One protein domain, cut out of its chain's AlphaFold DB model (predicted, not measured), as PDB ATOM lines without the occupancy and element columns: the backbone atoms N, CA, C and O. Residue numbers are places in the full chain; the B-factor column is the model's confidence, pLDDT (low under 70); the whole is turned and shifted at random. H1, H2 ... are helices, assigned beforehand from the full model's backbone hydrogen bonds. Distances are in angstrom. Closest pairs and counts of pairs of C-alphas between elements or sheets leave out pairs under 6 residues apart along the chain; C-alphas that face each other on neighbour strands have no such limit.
ATOM      1  N   GLU A  12      61.258  70.997 111.655       69.50
ATOM      2  CA  GLU A  12      61.549  71.042 113.092       69.50
ATOM      3  C   GLU A  12      60.718  70.028 113.891       69.50
ATOM      4  O   GLU A  12      61.205  69.464 114.875       69.50
ATOM      5  N   GLU A  13      59.473  69.765 113.473       74.50
ATOM      6  CA  GLU A  13      58.633  68.728 114.088       74.50
ATOM      7  C   GLU A  13      59.232  67.328 113.866       74.50
ATOM      8  O   GLU A  13      59.227  66.491 114.772       74.50
ATOM      9  N   GLU A  14      59.791  67.097 112.676       78.06
ATOM     10  CA  GLU A  14      60.452  65.850 112.288       78.06
ATOM     11  C   GLU A  14      61.742  65.625 113.094       78.06
ATOM     12  O   GLU A  14      61.975  64.537 113.629       78.06
ATOM     13  N   ILE A  15      62.551  66.670 113.273       75.56
ATOM     14  CA  ILE A  15      63.796  66.578 114.042       75.56
ATOM     15  C   ILE A  15      63.518  66.372 115.540       75.56
ATOM     16  O   ILE A  15      64.194  65.575 116.202       75.56
ATOM     17  N   ALA A  16      62.499  67.041 116.090       71.69
ATOM     18  CA  ALA A  16      62.092  66.855 117.482       71.69
ATOM     19  C   ALA A  16      61.656  65.406 117.767       71.69
ATOM     20  O   ALA A  16      62.006  64.854 118.815       71.69
ATOM     21  N   PHE A  17      60.944  64.777 116.827       82.31
ATOM     22  CA  PHE A  17      60.562  63.367 116.916       82.31
ATOM     23  C   PHE A  17      61.786  62.442 116.926       82.31
ATOM     24  O   PHE A  17      61.932  61.617 117.832       82.31
ATOM     25  N   LEU A  18      62.708  62.621 115.973       81.44
ATOM     26  CA  LEU A  18      63.901  61.776 115.856       81.44
ATOM     27  C   LEU A  18      64.817  61.879 117.075       81.44
ATOM     28  O   LEU A  18      65.362  60.871 117.524       81.44
ATOM     29  N   ARG A  19      64.933  63.064 117.679       76.19
ATOM     30  CA  ARG A  19      65.696  63.242 118.919       76.19
ATOM     31  C   ARG A  19      65.129  62.425 120.077       76.19
ATOM     32  O   ARG A  19      65.894  61.821 120.829       76.19
ATOM     33  N   GLY A  20      63.804  62.413 120.227       76.38
ATOM     34  CA  GLY A  20      63.128  61.618 121.252       76.38
ATOM     35  C   GLY A  20      63.421  60.126 121.099       76.38
ATOM     36  O   GLY A  20      63.757  59.459 122.079       76.38
ATOM     37  N   GLU A  21      63.387  59.626 119.863       81.88
ATOM     38  CA  GLU A  21      63.697  58.227 119.557       81.88
ATOM     39  C   GLU A  21      65.168  57.873 119.814       81.88
ATOM     40  O   GLU A  21      65.444  56.835 120.419       81.88
ATOM     41  N   MET A  22      66.116  58.749 119.455       81.69
ATOM     42  CA  MET A  22      67.538  58.548 119.770       81.69
ATOM     43  C   MET A  22      67.774  58.466 121.282       81.69
ATOM     44  O   MET A  22      68.409  57.524 121.751       81.69
ATOM     45  N   ALA A  23      67.220  59.403 122.058       77.56
ATOM     46  CA  ALA A  23      67.389  59.429 123.510       77.56
ATOM     47  C   ALA A  23      66.796  58.182 124.190       77.56
ATOM     48  O   ALA A  23      67.397  57.625 125.113       77.56
ATOM     49  N   ARG A  24      65.639  57.705 123.710       80.50
ATOM     50  CA  ARG A  24      65.013  56.463 124.184       80.50
ATOM     51  C   ARG A  24      65.913  55.253 123.925       80.50
ATOM     52  O   ARG A  24      66.145  54.453 124.831       80.50
ATOM     53  N   ARG A  25      66.457  55.142 122.711       81.06
ATOM     54  CA  ARG A  25      67.322  54.029 122.287       81.06
ATOM     55  C   ARG A  25      68.650  54.004 123.049       81.06
ATOM     56  O   ARG A  25      69.105  52.941 123.460       81.06
ATOM     57  N   GLU A  26      69.235  55.167 123.318       80.88
ATOM     58  CA  GLU A  26      70.451  55.292 124.132       80.88
ATOM     59  C   GLU A  26      70.241  54.859 125.586       80.88
ATOM     60  O   GLU A  26      71.082  54.163 126.156       80.88
ATOM     61  N   GLN A  27      69.102  55.216 126.192       75.88
ATOM     62  CA  GLN A  27      68.753  54.757 127.540       75.88
ATOM     63  C   GLN A  27      68.556  53.235 127.600       75.88
ATOM     64  O   GLN A  27      68.979  52.599 128.570       75.88
ATOM     65  N   GLU A  28      67.972  52.628 126.560       80.62
ATOM     66  CA  GLU A  28      67.857  51.169 126.445       80.62
ATOM     67  C   GLU A  28      69.240  50.492 126.412       80.62
ATOM     68  O   GLU A  28      69.443  49.491 127.103       80.62
ATOM     69  N   VAL A  29      70.210  51.051 125.681       76.06
ATOM     70  CA  VAL A  29      71.589  50.526 125.600       76.06
ATOM     71  C   VAL A  29      72.341  50.695 126.927       76.06
ATOM     72  O   VAL A  29      72.918  49.725 127.423       76.06
ATOM     73  N   LEU A  30      72.255  51.866 127.567       73.75
ATOM     74  CA  LEU A  30      72.846  52.139 128.891       73.75
ATOM     75  C   LEU A  30      72.265  51.265 130.014       73.75
ATOM     76  O   LEU A  30      72.934  50.973 131.002       73.75
ATOM     77  N   SER A  31      71.013  50.819 129.883       73.56
ATOM     78  CA  SER A  31      70.419  49.880 130.844       73.56
ATOM     79  C   SER A  31      71.019  48.468 130.748       73.56
ATOM     80  O   SER A  31      70.942  47.699 131.708       73.56
ATOM     81  N   ARG A  32      71.627  48.127 129.603       69.75
ATOM     82  CA  ARG A  32      72.229  46.816 129.314       69.75
ATOM     83  C   ARG A  32      73.751  46.817 129.485       69.75
ATOM     84  O   ARG A  32      74.291  45.804 129.921       69.75
ATOM     85  N   ASN A  33      74.417  47.944 129.218       65.50
ATOM     86  CA  ASN A  33      75.863  48.141 129.359       65.50
ATOM     87  C   ASN A  33      76.161  49.310 130.315       65.50
ATOM     88  O   ASN A  33      75.606  50.391 130.160       65.50
ATOM     89  N   ARG A  34      77.056  49.113 131.299       57.94
ATOM     90  CA  ARG A  34      77.370  50.132 132.330       57.94
ATOM     91  C   ARG A  34      78.038  51.399 131.782       57.94
ATOM     92  O   ARG A  34      78.014  52.416 132.469       57.94
ATOM     93  N   GLU A  35      78.616  51.335 130.589       58.91
ATOM     94  CA  GLU A  35      79.280  52.450 129.915       58.91
ATOM     95  C   GLU A  35      78.897  52.438 128.430       58.91
ATOM     96  O   GLU A  35      78.674  51.372 127.858       58.91
ATOM     97  N   MET A  36      78.779  53.628 127.837       61.31
ATOM     98  CA  MET A  36      78.472  53.823 126.419       61.31
ATOM     99  C   MET A  36      79.448  54.859 125.879       61.31
ATOM    100  O   MET A  36      79.446  56.009 126.342       61.31
ATOM    101  N   ASP A  37      80.293  54.440 124.946       65.88
ATOM    102  CA  ASP A  37      81.309  55.304 124.361       65.88
ATOM    103  C   ASP A  37      80.745  56.147 123.197       65.88
ATOM    104  O   ASP A  37      79.539  56.173 122.922       65.88
ATOM    105  N   ALA A  38      81.610  56.932 122.551       63.19
ATOM    106  CA  ALA A  38      81.212  57.771 121.424       63.19
ATOM    107  C   ALA A  38      80.839  56.952 120.170       63.19
ATOM    108  O   ALA A  38      79.988  57.384 119.397       63.19
ATOM    109  N   ALA A  39      81.430  55.769 119.983       67.19
ATOM    110  CA  ALA A  39      81.169  54.912 118.830       67.19
ATOM    111  C   ALA A  39      79.821  54.182 118.960       67.19
ATOM    112  O   ALA A  39      79.082  54.064 117.977       67.19
ATOM    113  N   ASP A  40      79.463  53.761 120.174       70.69
ATOM    114  CA  ASP A  40      78.151  53.194 120.492       70.69
ATOM    115  C   ASP A  40      77.035  54.210 120.209       70.69
ATOM    116  O   ASP A  40      76.024  53.895 119.579       70.69
ATOM    117  N   ARG A  41      77.249  55.466 120.621       69.50
ATOM    118  CA  ARG A  41      76.336  56.587 120.363       69.50
ATOM    119  C   ARG A  41      76.138  56.823 118.870       69.50
ATOM    120  O   ARG A  41      75.001  56.847 118.399       69.50
ATOM    121  N   ASP A  42      77.223  56.954 118.115       71.69
ATOM    122  CA  ASP A  42      77.143  57.164 116.667       71.69
ATOM    123  C   ASP A  42      76.398  56.014 115.972       71.69
ATOM    124  O   ASP A  42      75.553  56.257 115.108       71.69
ATOM    125  N   SER A  43      76.625  54.773 116.410       78.19
ATOM    126  CA  SER A  43      75.941  53.586 115.882       78.19
ATOM    127  C   SER A  43      74.430  53.630 116.124       78.19
ATOM    128  O   SER A  43      73.654  53.449 115.185       78.19
ATOM    129  N   VAL A  44      74.003  53.962 117.351       82.31
ATOM    130  CA  VAL A  44      72.579  54.139 117.692       82.31
ATOM    131  C   VAL A  44      71.948  55.243 116.845       82.31
ATOM    132  O   VAL A  44      70.828  55.101 116.360       82.31
ATOM    133  N   GLY A  45      72.668  56.348 116.633       80.31
ATOM    134  CA  GLY A  45      72.144  57.461 115.850       80.31
ATOM    135  C   GLY A  45      71.924  57.124 114.376       80.31
ATOM    136  O   GLY A  45      70.873  57.449 113.822       80.31
ATOM    137  N   LYS A  46      72.884  56.428 113.761       83.50
ATOM    138  CA  LYS A  46      72.767  55.947 112.380       83.50
ATOM    139  C   LYS A  46      71.611  54.961 112.211       83.50
ATOM    140  O   LYS A  46      70.885  55.046 111.223       83.50
ATOM    141  N   GLU A  47      71.424  54.047 113.167       85.50
ATOM    142  CA  GLU A  47      70.341  53.054 113.133       85.50
ATOM    143  C   GLU A  47      68.963  53.729 113.146       85.50
ATOM    144  O   GLU A  47      68.128  53.433 112.295       85.50
ATOM    145  N   VAL A  48      68.757  54.705 114.035       85.81
ATOM    146  CA  VAL A  48      67.496  55.459 114.142       85.81
ATOM    147  C   VAL A  48      67.159  56.187 112.835       85.81
ATOM    148  O   VAL A  48      66.030  56.103 112.358       85.81
ATOM    149  N   ILE A  49      68.129  56.868 112.219       87.50
ATOM    150  CA  ILE A  49      67.902  57.603 110.961       87.50
ATOM    151  C   ILE A  49      67.615  56.651 109.807       87.50
ATOM    152  O   ILE A  49      66.720  56.906 109.000       87.50
ATOM    153  N   ARG A  50      68.346  55.538 109.739       86.56
ATOM    154  CA  ARG A  50      68.128  54.522 108.717       86.56
ATOM    155  C   ARG A  50      66.730  53.918 108.827       86.56
ATOM    156  O   ARG A  50      66.045  53.834 107.816       86.56
ATOM    157  N   GLU A  51      66.299  53.533 110.030       86.06
ATOM    158  CA  GLU A  51      64.943  53.014 110.256       86.06
ATOM    159  C   GLU A  51      63.872  54.042 109.868       86.06
ATOM    160  O   GLU A  51      62.848  53.685 109.290       86.06
ATOM    161  N   TYR A  52      64.112  55.322 110.151       87.25
ATOM    162  CA  TYR A  52      63.195  56.389 109.771       87.25
ATOM    163  C   TYR A  52      63.076  56.561 108.248       87.25
ATOM    164  O   TYR A  52      61.975  56.761 107.727       87.25
ATOM    165  N   ALA A  53      64.190  56.445 107.519       87.25
ATOM    166  CA  ALA A  53      64.222  56.573 106.063       87.25
ATOM    167  C   ALA A  53      63.410  55.483 105.335       87.25
ATOM    168  O   ALA A  53      62.919  55.720 104.232       87.25
ATOM    169  N   GLU A  54      63.200  54.317 105.956       86.75
ATOM    170  CA  GLU A  54      62.393  53.228 105.387       86.75
ATOM    171  C   GLU A  54      60.895  53.569 105.291       86.75
ATOM    172  O   GLU A  54      60.155  52.938 104.532       86.75
ATOM    173  N   HIS A  55      60.419  54.576 106.029       86.19
ATOM    174  CA  HIS A  55      59.032  55.022 105.936       86.19
ATOM    175  C   HIS A  55      58.784  55.811 104.648       86.19
ATOM    176  O   HIS A  55      59.591  56.639 104.244       86.19
ATOM    177  N   ASP A  56      57.641  55.606 103.994       84.19
ATOM    178  CA  ASP A  56      57.281  56.382 102.803       84.19
ATOM    179  C   ASP A  56      57.013  57.861 103.176       84.19
ATOM    180  O   ASP A  56      56.314  58.108 104.169       84.19
ATOM    181  N   PRO A  57      57.501  58.859 102.403       84.19
ATOM    182  CA  PRO A  57      57.252  60.277 102.680       84.19
ATOM    183  C   PRO A  57      55.765  60.622 102.848       84.19
ATOM    184  O   PRO A  57      55.414  61.508 103.626       84.19
ATOM    185  N   VAL A  58      54.865  59.899 102.173       84.38
ATOM    186  CA  VAL A  58      53.410  60.087 102.269       84.38
ATOM    187  C   VAL A  58      52.873  59.728 103.653       84.38
ATOM    188  O   VAL A  58      51.850  60.282 104.075       84.38
ATOM    189  N   MET A  59      53.537  58.818 104.365       81.38
ATOM    190  CA  MET A  59      53.132  58.358 105.693       81.38
ATOM    191  C   MET A  59      53.574  59.319 106.795       81.38
ATOM    192  O   MET A  59      52.822  59.506 107.749       81.38
ATOM    193  N   VAL A  60      54.732  59.959 106.633       84.38
ATOM    194  CA  VAL A  60      55.353  60.805 107.665       84.38
ATOM    195  C   VAL A  60      55.159  62.310 107.440       84.38
ATOM    196  O   VAL A  60      55.030  63.045 108.414       84.38
ATOM    197  N   LEU A  61      55.052  62.784 106.191       86.38
ATOM    198  CA  LEU A  61      54.970  64.216 105.863       86.38
ATOM    199  C   LEU A  61      53.570  64.640 105.400       86.38
ATOM    200  O   LEU A  61      52.858  63.905 104.708       86.38
ATOM    201  N   GLU A  62      53.174  65.875 105.708       87.19
ATOM    202  CA  GLU A  62      51.987  66.500 105.118       87.19
ATOM    203  C   GLU A  62      52.186  66.758 103.610       87.19
ATOM    204  O   GLU A  62      53.271  67.118 103.161       87.19
ATOM    205  N   LYS A  63      51.119  66.634 102.805       80.56
ATOM    206  CA  LYS A  63      51.167  66.710 101.328       80.56
ATOM    207  C   LYS A  63      51.873  67.958 100.776       80.56
ATOM    208  O   LYS A  63      52.468  67.895  99.709       80.56
ATOM    209  N   LYS A  64      51.793  69.086 101.485       80.75
ATOM    210  CA  LYS A  64      52.416  70.365 101.099       80.75
ATOM    211  C   LYS A  64      53.941  70.388 101.274       80.75
ATOM    212  O   LYS A  64      54.598  71.225 100.673       80.75
ATOM    213  N   HIS A  65      54.465  69.514 102.130       81.06
ATOM    214  CA  HIS A  65      55.877  69.448 102.492       81.06
ATOM    215  C   HIS A  65      56.579  68.258 101.826       81.06
ATOM    216  O   HIS A  65      57.788  68.137 101.906       81.06
ATOM    217  N   GLN A  66      55.844  67.388 101.134       84.56
ATOM    218  CA  GLN A  66      56.422  66.308 100.338       84.56
ATOM    219  C   GLN A  66      57.070  66.876  99.072       84.56
ATOM    220  O   GLN A  66      56.426  67.615  98.320       84.56
ATOM    221  N   LEU A  67      58.316  66.492  98.791       84.19
ATOM    222  CA  LEU A  67      58.908  66.765  97.486       84.19
ATOM    223  C   LEU A  67      58.201  65.954  96.397       84.19
ATOM    224  O   LEU A  67      57.965  64.753  96.527       84.19
ATOM    225  N   THR A  68      57.880  66.613  95.284       87.12
ATOM    226  CA  THR A  68      57.372  65.908  94.103       87.12
ATOM    227  C   THR A  68      58.497  65.094  93.456       87.12
ATOM    228  O   THR A  68      59.663  65.483  93.554       87.12
ATOM    229  N   PRO A  69      58.187  64.014  92.715       83.38
ATOM    230  CA  PRO A  69      59.209  63.236  92.013       83.38
ATOM    231  C   PRO A  69      60.108  64.071  91.087       83.38
ATOM    232  O   PRO A  69      61.279  63.739  90.918       83.38
ATOM    233  N   LEU A  70      59.573  65.158  90.515       80.62
ATOM    234  CA  LEU A  70      60.332  66.103  89.694       80.62
ATOM    235  C   LEU A  70      61.316  66.921  90.543       80.62
ATOM    236  O   LEU A  70      62.494  66.975  90.217       80.62
ATOM    237  N   ALA A  71      60.864  67.474  91.671       79.12
ATOM    238  CA  ALA A  71      61.710  68.265  92.565       79.12
ATOM    239  C   ALA A  71      62.816  67.428  93.238       79.12
ATOM    240  O   ALA A  71      63.917  67.928  93.475       79.12
ATOM    241  N   VAL A  72      62.554  66.143  93.514       83.31
ATOM    242  CA  VAL A  72      63.592  65.197  93.965       83.31
ATOM    243  C   VAL A  72      64.639  64.990  92.870       83.31
ATOM    244  O   VAL A  72      65.828  64.977  93.166       83.31
ATOM    245  N   ALA A  73      64.224  64.850  91.606       80.56
ATOM    246  CA  ALA A  73      65.149  64.676  90.485       80.56
ATOM    247  C   ALA A  73      65.998  65.933  90.215       80.56
ATOM    248  O   ALA A  73      67.185  65.812  89.930       80.56
ATOM    249  N   GLU A  74      65.418  67.128  90.352       78.38
ATOM    250  CA  GLU A  74      66.153  68.398  90.262       78.38
ATOM    251  C   GLU A  74      67.176  68.537  91.394       78.38
ATOM    252  O   GLU A  74      68.339  68.846  91.141       78.38
ATOM    253  N   SER A  75      66.765  68.242  92.632       78.62
ATOM    254  CA  SER A  75      67.656  68.294  93.797       78.62
ATOM    255  C   SER A  75      68.782  67.262  93.677       78.62
ATOM    256  O   SER A  75      69.931  67.579  93.955       78.62
ATOM    257  N   HIS A  76      68.485  66.057  93.178       85.00
ATOM    258  CA  HIS A  76      69.499  65.061  92.830       85.00
ATOM    259  C   HIS A  76      70.495  65.604  91.802       85.00
ATOM    260  O   HIS A  76      71.695  65.523  92.026       85.00
ATOM    261  N   GLY A  77      70.015  66.188  90.697       74.56
ATOM    262  CA  GLY A  77      70.894  66.756  89.671       74.56
ATOM    263  C   GLY A  77      71.798  67.865  90.214       74.56
ATOM    264  O   GLY A  77      72.956  67.949  89.820       74.56
ATOM    265  N   HIS A  78      71.299  68.674  91.154       75.75
ATOM    266  CA  HIS A  78      72.086  69.704  91.833       75.75
ATOM    267  C   HIS A  78      73.154  69.109  92.764       75.75
ATOM    268  O   HIS A  78      74.317  69.499  92.698       75.75
ATOM    269  N   VAL A  79      72.788  68.111  93.571       79.50
ATOM    270  CA  VAL A  79      73.723  67.387  94.448       79.50
ATOM    271  C   VAL A  79      74.780  66.634  93.631       79.50
ATOM    272  O   VAL A  79      75.935  66.541  94.037       79.50
ATOM    273  N   GLU A  80      74.422  66.098  92.466       80.38
ATOM    274  CA  GLU A  80      75.336  65.326  91.623       80.38
ATOM    275  C   GLU A  80      76.510  66.170  91.110       80.38
ATOM    276  O   GLU A  80      77.644  65.679  91.092       80.38
ATOM    277  N   ILE A  81      76.241  67.435  90.763       77.38
ATOM    278  CA  ILE A  81      77.236  68.414  90.299       77.38
ATOM    279  C   ILE A  81      77.909  69.192  91.440       77.38
ATOM    280  O   ILE A  81      78.866  69.924  91.187       77.38
ATOM    281  N   ALA A  82      77.421  69.063  92.677       73.56
ATOM    282  CA  ALA A  82      77.942  69.801  93.820       73.56
ATOM    283  C   ALA A  82      79.333  69.281  94.251       73.56
ATOM    284  O   ALA A  82      79.552  68.064  94.294       73.56
ATOM    285  N   PRO A  83      80.266  70.177  94.634       63.66
ATOM    286  CA  PRO A  83      81.585  69.788  95.136       63.66
ATOM    287  C   PRO A  83      81.511  69.093  96.508       63.66
ATOM    288  O   PRO A  83      82.283  68.172  96.771       63.66
ATOM    289  N   HIS A  84      80.544  69.477  97.355       75.94
ATOM    290  CA  HIS A  84      80.338  68.939  98.703       75.94
ATOM    291  C   HIS A  84      78.952  68.292  98.837       75.94
ATOM    292  O   HIS A  84      78.015  68.850  99.398       75.94
ATOM    293  N   LYS A  85      78.817  67.071  98.309       83.19
ATOM    294  CA  LYS A  85      77.528  66.359  98.213       83.19
ATOM    295  C   LYS A  85      76.854  66.097  99.561       83.19
ATOM    296  O   LYS A  85      75.632  66.148  99.647       83.19
ATOM    297  N   VAL A  86      77.640  65.811 100.603       76.75
ATOM    298  CA  VAL A  86      77.121  65.609 101.967       76.75
ATOM    299  C   VAL A  86      76.459  66.894 102.456       76.75
ATOM    300  O   VAL A  86      75.303  66.860 102.860       76.75
ATOM    301  N   GLU A  87      77.162  68.024 102.367       71.69
ATOM    302  CA  GLU A  87      76.680  69.331 102.827       71.69
ATOM    303  C   GLU A  87      75.411  69.759 102.092       71.69
ATOM    304  O   GLU A  87      74.469  70.226 102.726       71.69
ATOM    305  N   GLU A  88      75.334  69.505 100.786       72.81
ATOM    306  CA  GLU A  88      74.145  69.819  99.993       72.81
ATOM    307  C   GLU A  88      72.925  68.987 100.424       72.81
ATOM    308  O   GLU A  88      71.812  69.497 100.551       72.81
ATOM    309  N   ILE A  89      73.115  67.699 100.730       81.06
ATOM    310  CA  ILE A  89      72.028  66.850 101.242       81.06
ATOM    311  C   ILE A  89      71.608  67.284 102.651       81.06
ATOM    312  O   ILE A  89      70.417  67.283 102.966       81.06
ATOM    313  N   ILE A  90      72.558  67.702 103.490       77.94
ATOM    314  CA  ILE A  90      72.266  68.287 104.805       77.94
ATOM    315  C   ILE A  90      71.483  69.599 104.661       77.94
ATOM    316  O   ILE A  90      70.519  69.817 105.392       77.94
ATOM    317  N   HIS A  91      71.827  70.443 103.690       69.81
ATOM    318  CA  HIS A  91      71.094  71.671 103.394       69.81
ATOM    319  C   HIS A  91      69.640  71.383 102.988       69.81
ATOM    320  O   HIS A  91      68.707  71.986 103.519       69.81
ATOM    321  N   ILE A  92      69.420  70.371 102.140       77.44
ATOM    322  CA  ILE A  92      68.070  69.900 101.793       77.44
ATOM    323  C   ILE A  92      67.321  69.408 103.041       77.44
ATOM    324  O   ILE A  92      66.118  69.652 103.157       77.44
ATOM    325  N   ALA A  93      68.004  68.745 103.978       79.19
ATOM    326  CA  ALA A  93      67.387  68.271 105.217       79.19
ATOM    327  C   ALA A  93      66.908  69.432 106.098       79.19
ATOM    328  O   ALA A  93      65.821  69.351 106.669       79.19
ATOM    329  N   TYR A  94      67.670  70.527 106.150       69.94
ATOM    330  CA  TYR A  94      67.283  71.742 106.863       69.94
ATOM    331  C   TYR A  94      66.110  72.468 106.210       69.94
ATOM    332  O   TYR A  94      65.131  72.792 106.875       69.94
ATOM    333  N   GLU A  95      66.185  72.719 104.904       69.94
ATOM    334  CA  GLU A  95      65.165  73.514 104.214       69.94
ATOM    335  C   GLU A  95      63.858  72.748 104.002       69.94
ATOM    336  O   GLU A  95      62.764  73.319 104.012       69.94
ATOM    337  N   LYS A  96      63.976  71.449 103.726       79.69
ATOM    338  CA  LYS A  96      62.884  70.635 103.191       79.69
ATOM    339  C   LYS A  96      62.584  69.412 104.048       79.69
ATOM    340  O   LYS A  96      61.681  68.673 103.682       79.69
ATOM    341  N   GLY A  97      63.276  69.194 105.162       81.25
ATOM    342  CA  GLY A  97      63.037  68.061 106.055       81.25
ATOM    343  C   GLY A  97      63.905  66.844 105.742       81.25
ATOM    344  O   GLY A  97      64.290  66.578 104.596       81.25
ATOM    345  N   ILE A  98      64.190  66.073 106.789       86.56
ATOM    346  CA  ILE A  98      65.108  64.932 106.763       86.56
ATOM    347  C   ILE A  98      64.606  63.876 105.786       86.56
ATOM    348  O   ILE A  98      65.380  63.373 104.974       86.56
ATOM    349  N   ARG A  99      63.306  63.561 105.786       91.56
ATOM    350  CA  ARG A  99      62.784  62.513 104.906       91.56
ATOM    351  C   ARG A  99      62.938  62.847 103.424       91.56
ATOM    352  O   ARG A  99      63.227  61.949 102.630       91.56
ATOM    353  N   ASN A 100      62.762  64.115 103.058       89.62
ATOM    354  CA  ASN A 100      62.937  64.582 101.686       89.62
ATOM    355  C   ASN A 100      64.409  64.532 101.257       89.62
ATOM    356  O   ASN A 100      64.698  64.101 100.141       89.62
ATOM    357  N   ALA A 101      65.336  64.897 102.147       87.19
ATOM    358  CA  ALA A 101      66.768  64.722 101.913       87.19
ATOM    359  C   ALA A 101      67.139  63.244 101.723       87.19
ATOM    360  O   ALA A 101      67.870  62.906 100.793       87.19
ATOM    361  N   MET A 102      66.547  62.350 102.522       90.50
ATOM    362  CA  MET A 102      66.708  60.905 102.357       90.50
ATOM    363  C   MET A 102      66.206  60.417 100.996       90.50
ATOM    364  O   MET A 102      66.878  59.615 100.359       90.50
ATOM    365  N   SER A 103      65.093  60.952 100.482       91.06
ATOM    366  CA  SER A 103      64.614  60.608  99.133       91.06
ATOM    367  C   SER A 103      65.575  61.045  98.019       91.06
ATOM    368  O   SER A 103      65.645  60.392  96.977       91.06
ATOM    369  N   VAL A 104      66.310  62.146  98.213       90.56
ATOM    370  CA  VAL A 104      67.365  62.582  97.281       90.56
ATOM    371  C   VAL A 104      68.580  61.660  97.396       90.56
ATOM    372  O   VAL A 104      69.073  61.175  96.379       90.56
ATOM    373  N   LEU A 105      69.008  61.350  98.622       91.19
ATOM    374  CA  LEU A 105      70.134  60.461  98.907       91.19
ATOM    375  C   LEU A 105      69.917  59.031  98.382       91.19
ATOM    376  O   LEU A 105      70.815  58.461  97.770       91.19
ATOM    377  N   GLU A 106      68.720  58.466  98.553       89.00
ATOM    378  CA  GLU A 106      68.332  57.155  98.006       89.00
ATOM    379  C   GLU A 106      68.526  57.099  96.481       89.00
ATOM    380  O   GLU A 106      68.888  56.063  95.923       89.00
ATOM    381  N   ARG A 107      68.323  58.233  95.798       89.12
ATOM    382  CA  ARG A 107      68.460  58.361  94.346       89.12
ATOM    383  C   ARG A 107      69.915  58.456  93.881       89.12
ATOM    384  O   ARG A 107      70.199  58.019  92.771       89.12
ATOM    385  N   MET A 108      70.811  58.970  94.730       85.75
ATOM    386  CA  MET A 108      72.257  59.048  94.465       85.75
ATOM    387  C   MET A 108      72.903  57.661  94.359       85.75
ATOM    388  O   MET A 108      73.938  57.516  93.714       85.75
ATOM    389  N   ASN A 109      72.299  56.644  94.993       85.94
ATOM    390  CA  ASN A 109      72.772  55.258  94.995       85.94
ATOM    391  C   ASN A 109      74.264  55.118  95.380       85.94
ATOM    392  O   ASN A 109      74.996  54.304  94.814       85.94
ATOM    393  N   ASP A 110      74.707  55.921  96.351       85.31
ATOM    394  CA  ASP A 110      76.078  55.955  96.863       85.31
ATOM    395  C   ASP A 110      76.087  55.566  98.357       85.31
ATOM    396  O   ASP A 110      75.697  56.368  99.213       85.31
ATOM    397  N   PRO A 111      76.513  54.333  98.697       78.88
ATOM    398  CA  PRO A 111      76.564  53.862 100.079       78.88
ATOM    399  C   PRO A 111      77.533  54.640 100.978       78.88
ATOM    400  O   PRO A 111      77.290  54.720 102.180       78.88
ATOM    401  N   PHE A 112      78.621  55.192 100.422       80.62
ATOM    402  CA  PHE A 112      79.573  55.999 101.188       80.62
ATOM    403  C   PHE A 112      78.932  57.335 101.549       80.62
ATOM    404  O   PHE A 112      78.857  57.685 102.724       80.62
ATOM    405  N   LEU A 113      78.368  58.024 100.553       83.06
ATOM    406  CA  LEU A 113      77.623  59.264 100.768       83.06
ATOM    407  C   LEU A 113      76.475  59.068 101.768       83.06
ATOM    408  O   LEU A 113      76.254  59.923 102.622       83.06
ATOM    409  N   ALA A 114      75.777  57.932 101.701       84.69
ATOM    410  CA  ALA A 114      74.699  57.622 102.631       84.69
ATOM    411  C   ALA A 114      75.184  57.461 104.077       84.69
ATOM    412  O   ALA A 114      74.545  57.983 104.989       84.69
ATOM    413  N   ASP A 115      76.310  56.782 104.305       79.44
ATOM    414  CA  ASP A 115      76.867  56.633 105.655       79.44
ATOM    415  C   ASP A 115      77.363  57.969 106.233       79.44
ATOM    416  O   ASP A 115      77.106  58.267 107.404       79.44
ATOM    417  N   GLU A 116      78.009  58.795 105.406       82.44
ATOM    418  CA  GLU A 116      78.468  60.136 105.783       82.44
ATOM    419  C   GLU A 116      77.285  61.047 106.147       82.44
ATOM    420  O   GLU A 116      77.279  61.655 107.218       82.44
ATOM    421  N   VAL A 117      76.235  61.079 105.317       85.38
ATOM    422  CA  VAL A 117      75.018  61.864 105.580       85.38
ATOM    423  C   VAL A 117      74.294  61.367 106.830       85.38
ATOM    424  O   VAL A 117      73.901  62.183 107.660       85.38
ATOM    425  N   HIS A 118      74.145  60.053 107.025       85.56
ATOM    426  CA  HIS A 118      73.530  59.516 108.244       85.56
ATOM    427  C   HIS A 118      74.304  59.908 109.502       85.56
ATOM    428  O   HIS A 118      73.697  60.235 110.521       85.56
ATOM    429  N   ARG A 119      75.642  59.886 109.445       82.00
ATOM    430  CA  ARG A 119      76.479  60.311 110.570       82.00
ATOM    431  C   ARG A 119      76.279  61.793 110.878       82.00
ATOM    432  O   ARG A 119      76.100  62.143 112.043       82.00
ATOM    433  N   GLU A 120      76.298  62.651 109.862       76.44
ATOM    434  CA  GLU A 120      76.127  64.089 110.072       76.44
ATOM    435  C   GLU A 120      74.707  64.427 110.542       76.44
ATOM    436  O   GLU A 120      74.560  65.117 111.546       76.44
ATOM    437  N   LEU A 121      73.659  63.846 109.952       79.56
ATOM    438  CA  LEU A 121      72.284  64.005 110.443       79.56
ATOM    439  C   LEU A 121      72.134  63.541 111.899       79.56
ATOM    440  O   LEU A 121      71.496  64.227 112.697       79.56
ATOM    441  N   ALA A 122      72.762  62.424 112.286       81.31
ATOM    442  CA  ALA A 122      72.738  61.949 113.671       81.31
ATOM    443  C   ALA A 122      73.360  62.971 114.619       81.31
ATOM    444  O   ALA A 122      72.793  63.249 115.677       81.31
ATOM    445  N   ARG A 123      74.500  63.557 114.241       72.56
ATOM    446  CA  ARG A 123      75.138  64.631 115.011       72.56
ATOM    447  C   ARG A 123      74.242  65.859 115.101       72.56
ATOM    448  O   ARG A 123      74.082  66.401 116.192       72.56
ATOM    449  N   LEU A 124      73.630  66.276 113.996       68.38
ATOM    450  CA  LEU A 124      72.763  67.453 113.956       68.38
ATOM    451  C   LEU A 124      71.540  67.287 114.860       68.38
ATOM    452  O   LEU A 124      71.352  68.098 115.764       68.38
ATOM    453  N   ILE A 125      70.784  66.193 114.720       72.12
ATOM    454  CA  ILE A 125      69.558  65.912 115.495       72.12
ATOM    455  C   ILE A 125      69.828  65.886 117.008       72.12
ATOM    456  O   ILE A 125      69.015  66.378 117.801       72.12
ATOM    457  N   ARG A 126      70.989  65.353 117.414       69.12
ATOM    458  CA  ARG A 126      71.459  65.369 118.811       69.12
ATOM    459  C   ARG A 126      71.731  66.787 119.317       69.12
ATOM    460  O   ARG A 126      71.481  67.075 120.485       69.12
ATOM    461  N   ASN A 127      72.212  67.668 118.444       56.97
ATOM    462  CA  ASN A 127      72.657  69.025 118.768       56.97
ATOM    463  C   ASN A 127      71.559  70.102 118.600       56.97
ATOM    464  O   ASN A 127      71.748  71.244 119.019       56.97
ATOM    465  N   GLU A 128      70.390  69.759 118.049       44.41
ATOM    466  CA  GLU A 128      69.282  70.657 117.674       44.41
ATOM    467  C   GLU A 128      68.459  71.269 118.841       44.41
ATOM    468  O   GLU A 128      67.230  71.373 118.825       44.41
TER     469      GLU A 128
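What this domain is: This is residues 12 to 128 of the 353 residues of an uncharacterized protein of Candidatus Kaiserbacteria bacterium (UniProt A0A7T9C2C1). Two groups of helices make an elongated body: H1 and H2, running opposite ways, form one end, H4, H5 and H6 form the other, and H7 joins the two groups, starting at the corner with H6, packing on H5, crossing H2 and meeting H1 with its residues 125 to 126. The helices cross one another more than they line up, and the short H3 lies to one side on the way from H2 to H4. The printed part has 117 residues with seven named helices, H1 to H7 in order, and no named strand; the class is all helix. The whole is compact, with a radius of gyration of the C-alphas of 14.7 A, and spans 48 by 31 by 21 A.

Where its parts are: H1, residues 12 to 32, is the longest helix at 31.1 A and begins at C-alpha 12 (61.549, 71.042, 113.092). H2 is residues 38 to 53, 22.9 A, and H3 is residues 57 to 60, 5.4 A. H4 is residues 69 to 81, 18.8 A, beginning at C-alpha 69 (59.209, 63.236, 92.013). H5 is residues 85 to 96, 16.0 A, and H6 is residues 98 to 108, 15.4 A. H7, residues 111 to 127, is 24.4 A and ends at C-alpha 127 (72.657, 69.025, 118.768).

How they stand to each other: H1 touches H2 with its residues 18 to 26 alone, at a steep tilt of 48 degrees, opposite ways; the closest C-alphas, of Met 22 and Gly 45, are 6.1 A apart. H1 touches H7 at about perpendicular, 89 degrees, with Arg 19 and Ile 125 closest, their C-alphas 5.8 A apart. H2 touches H7 at 74 degrees, about perpendicular; the closest C-alphas are those of Gly 45 and Ala 122, 5.0 A. H3 is close to but not clearly touching H6, the closest C-alphas being those of Pro 57 and Arg 99, 6.4 A. H4 touches H6 at a steep tilt of 65 degrees, the same way, closest at the C-alphas of His 76 and Val 104, 5.5 A. H5 and H6 are a helical hairpin, opposite ways at 36 degrees, only just steep; the C-alphas of Ala 93 and Ala 101 are closest, 4.9 A. H5 touches H7 with residues 85 to 90 alone, closest at the C-alphas of Val 86 and Val 117, 5.6 A. Among the pairs that are apart are H1 and H4. Every O i to N i+4 pair is within hydrogen-bond range in H2, H4, H5 and H7; in H1 it is 16 of 17 and in H6 6 of 7, while H3 is too short for such a pair.

The domain as a whole: The farthest C-alphas, of Arg 34 and Leu 70, are 48.6 A apart. The printed part has no cut, and no link is long. Mean pLDDT of the printed part is 78.8; 18 residues are under 70, among them residues 32 to 39 and 126 to 128.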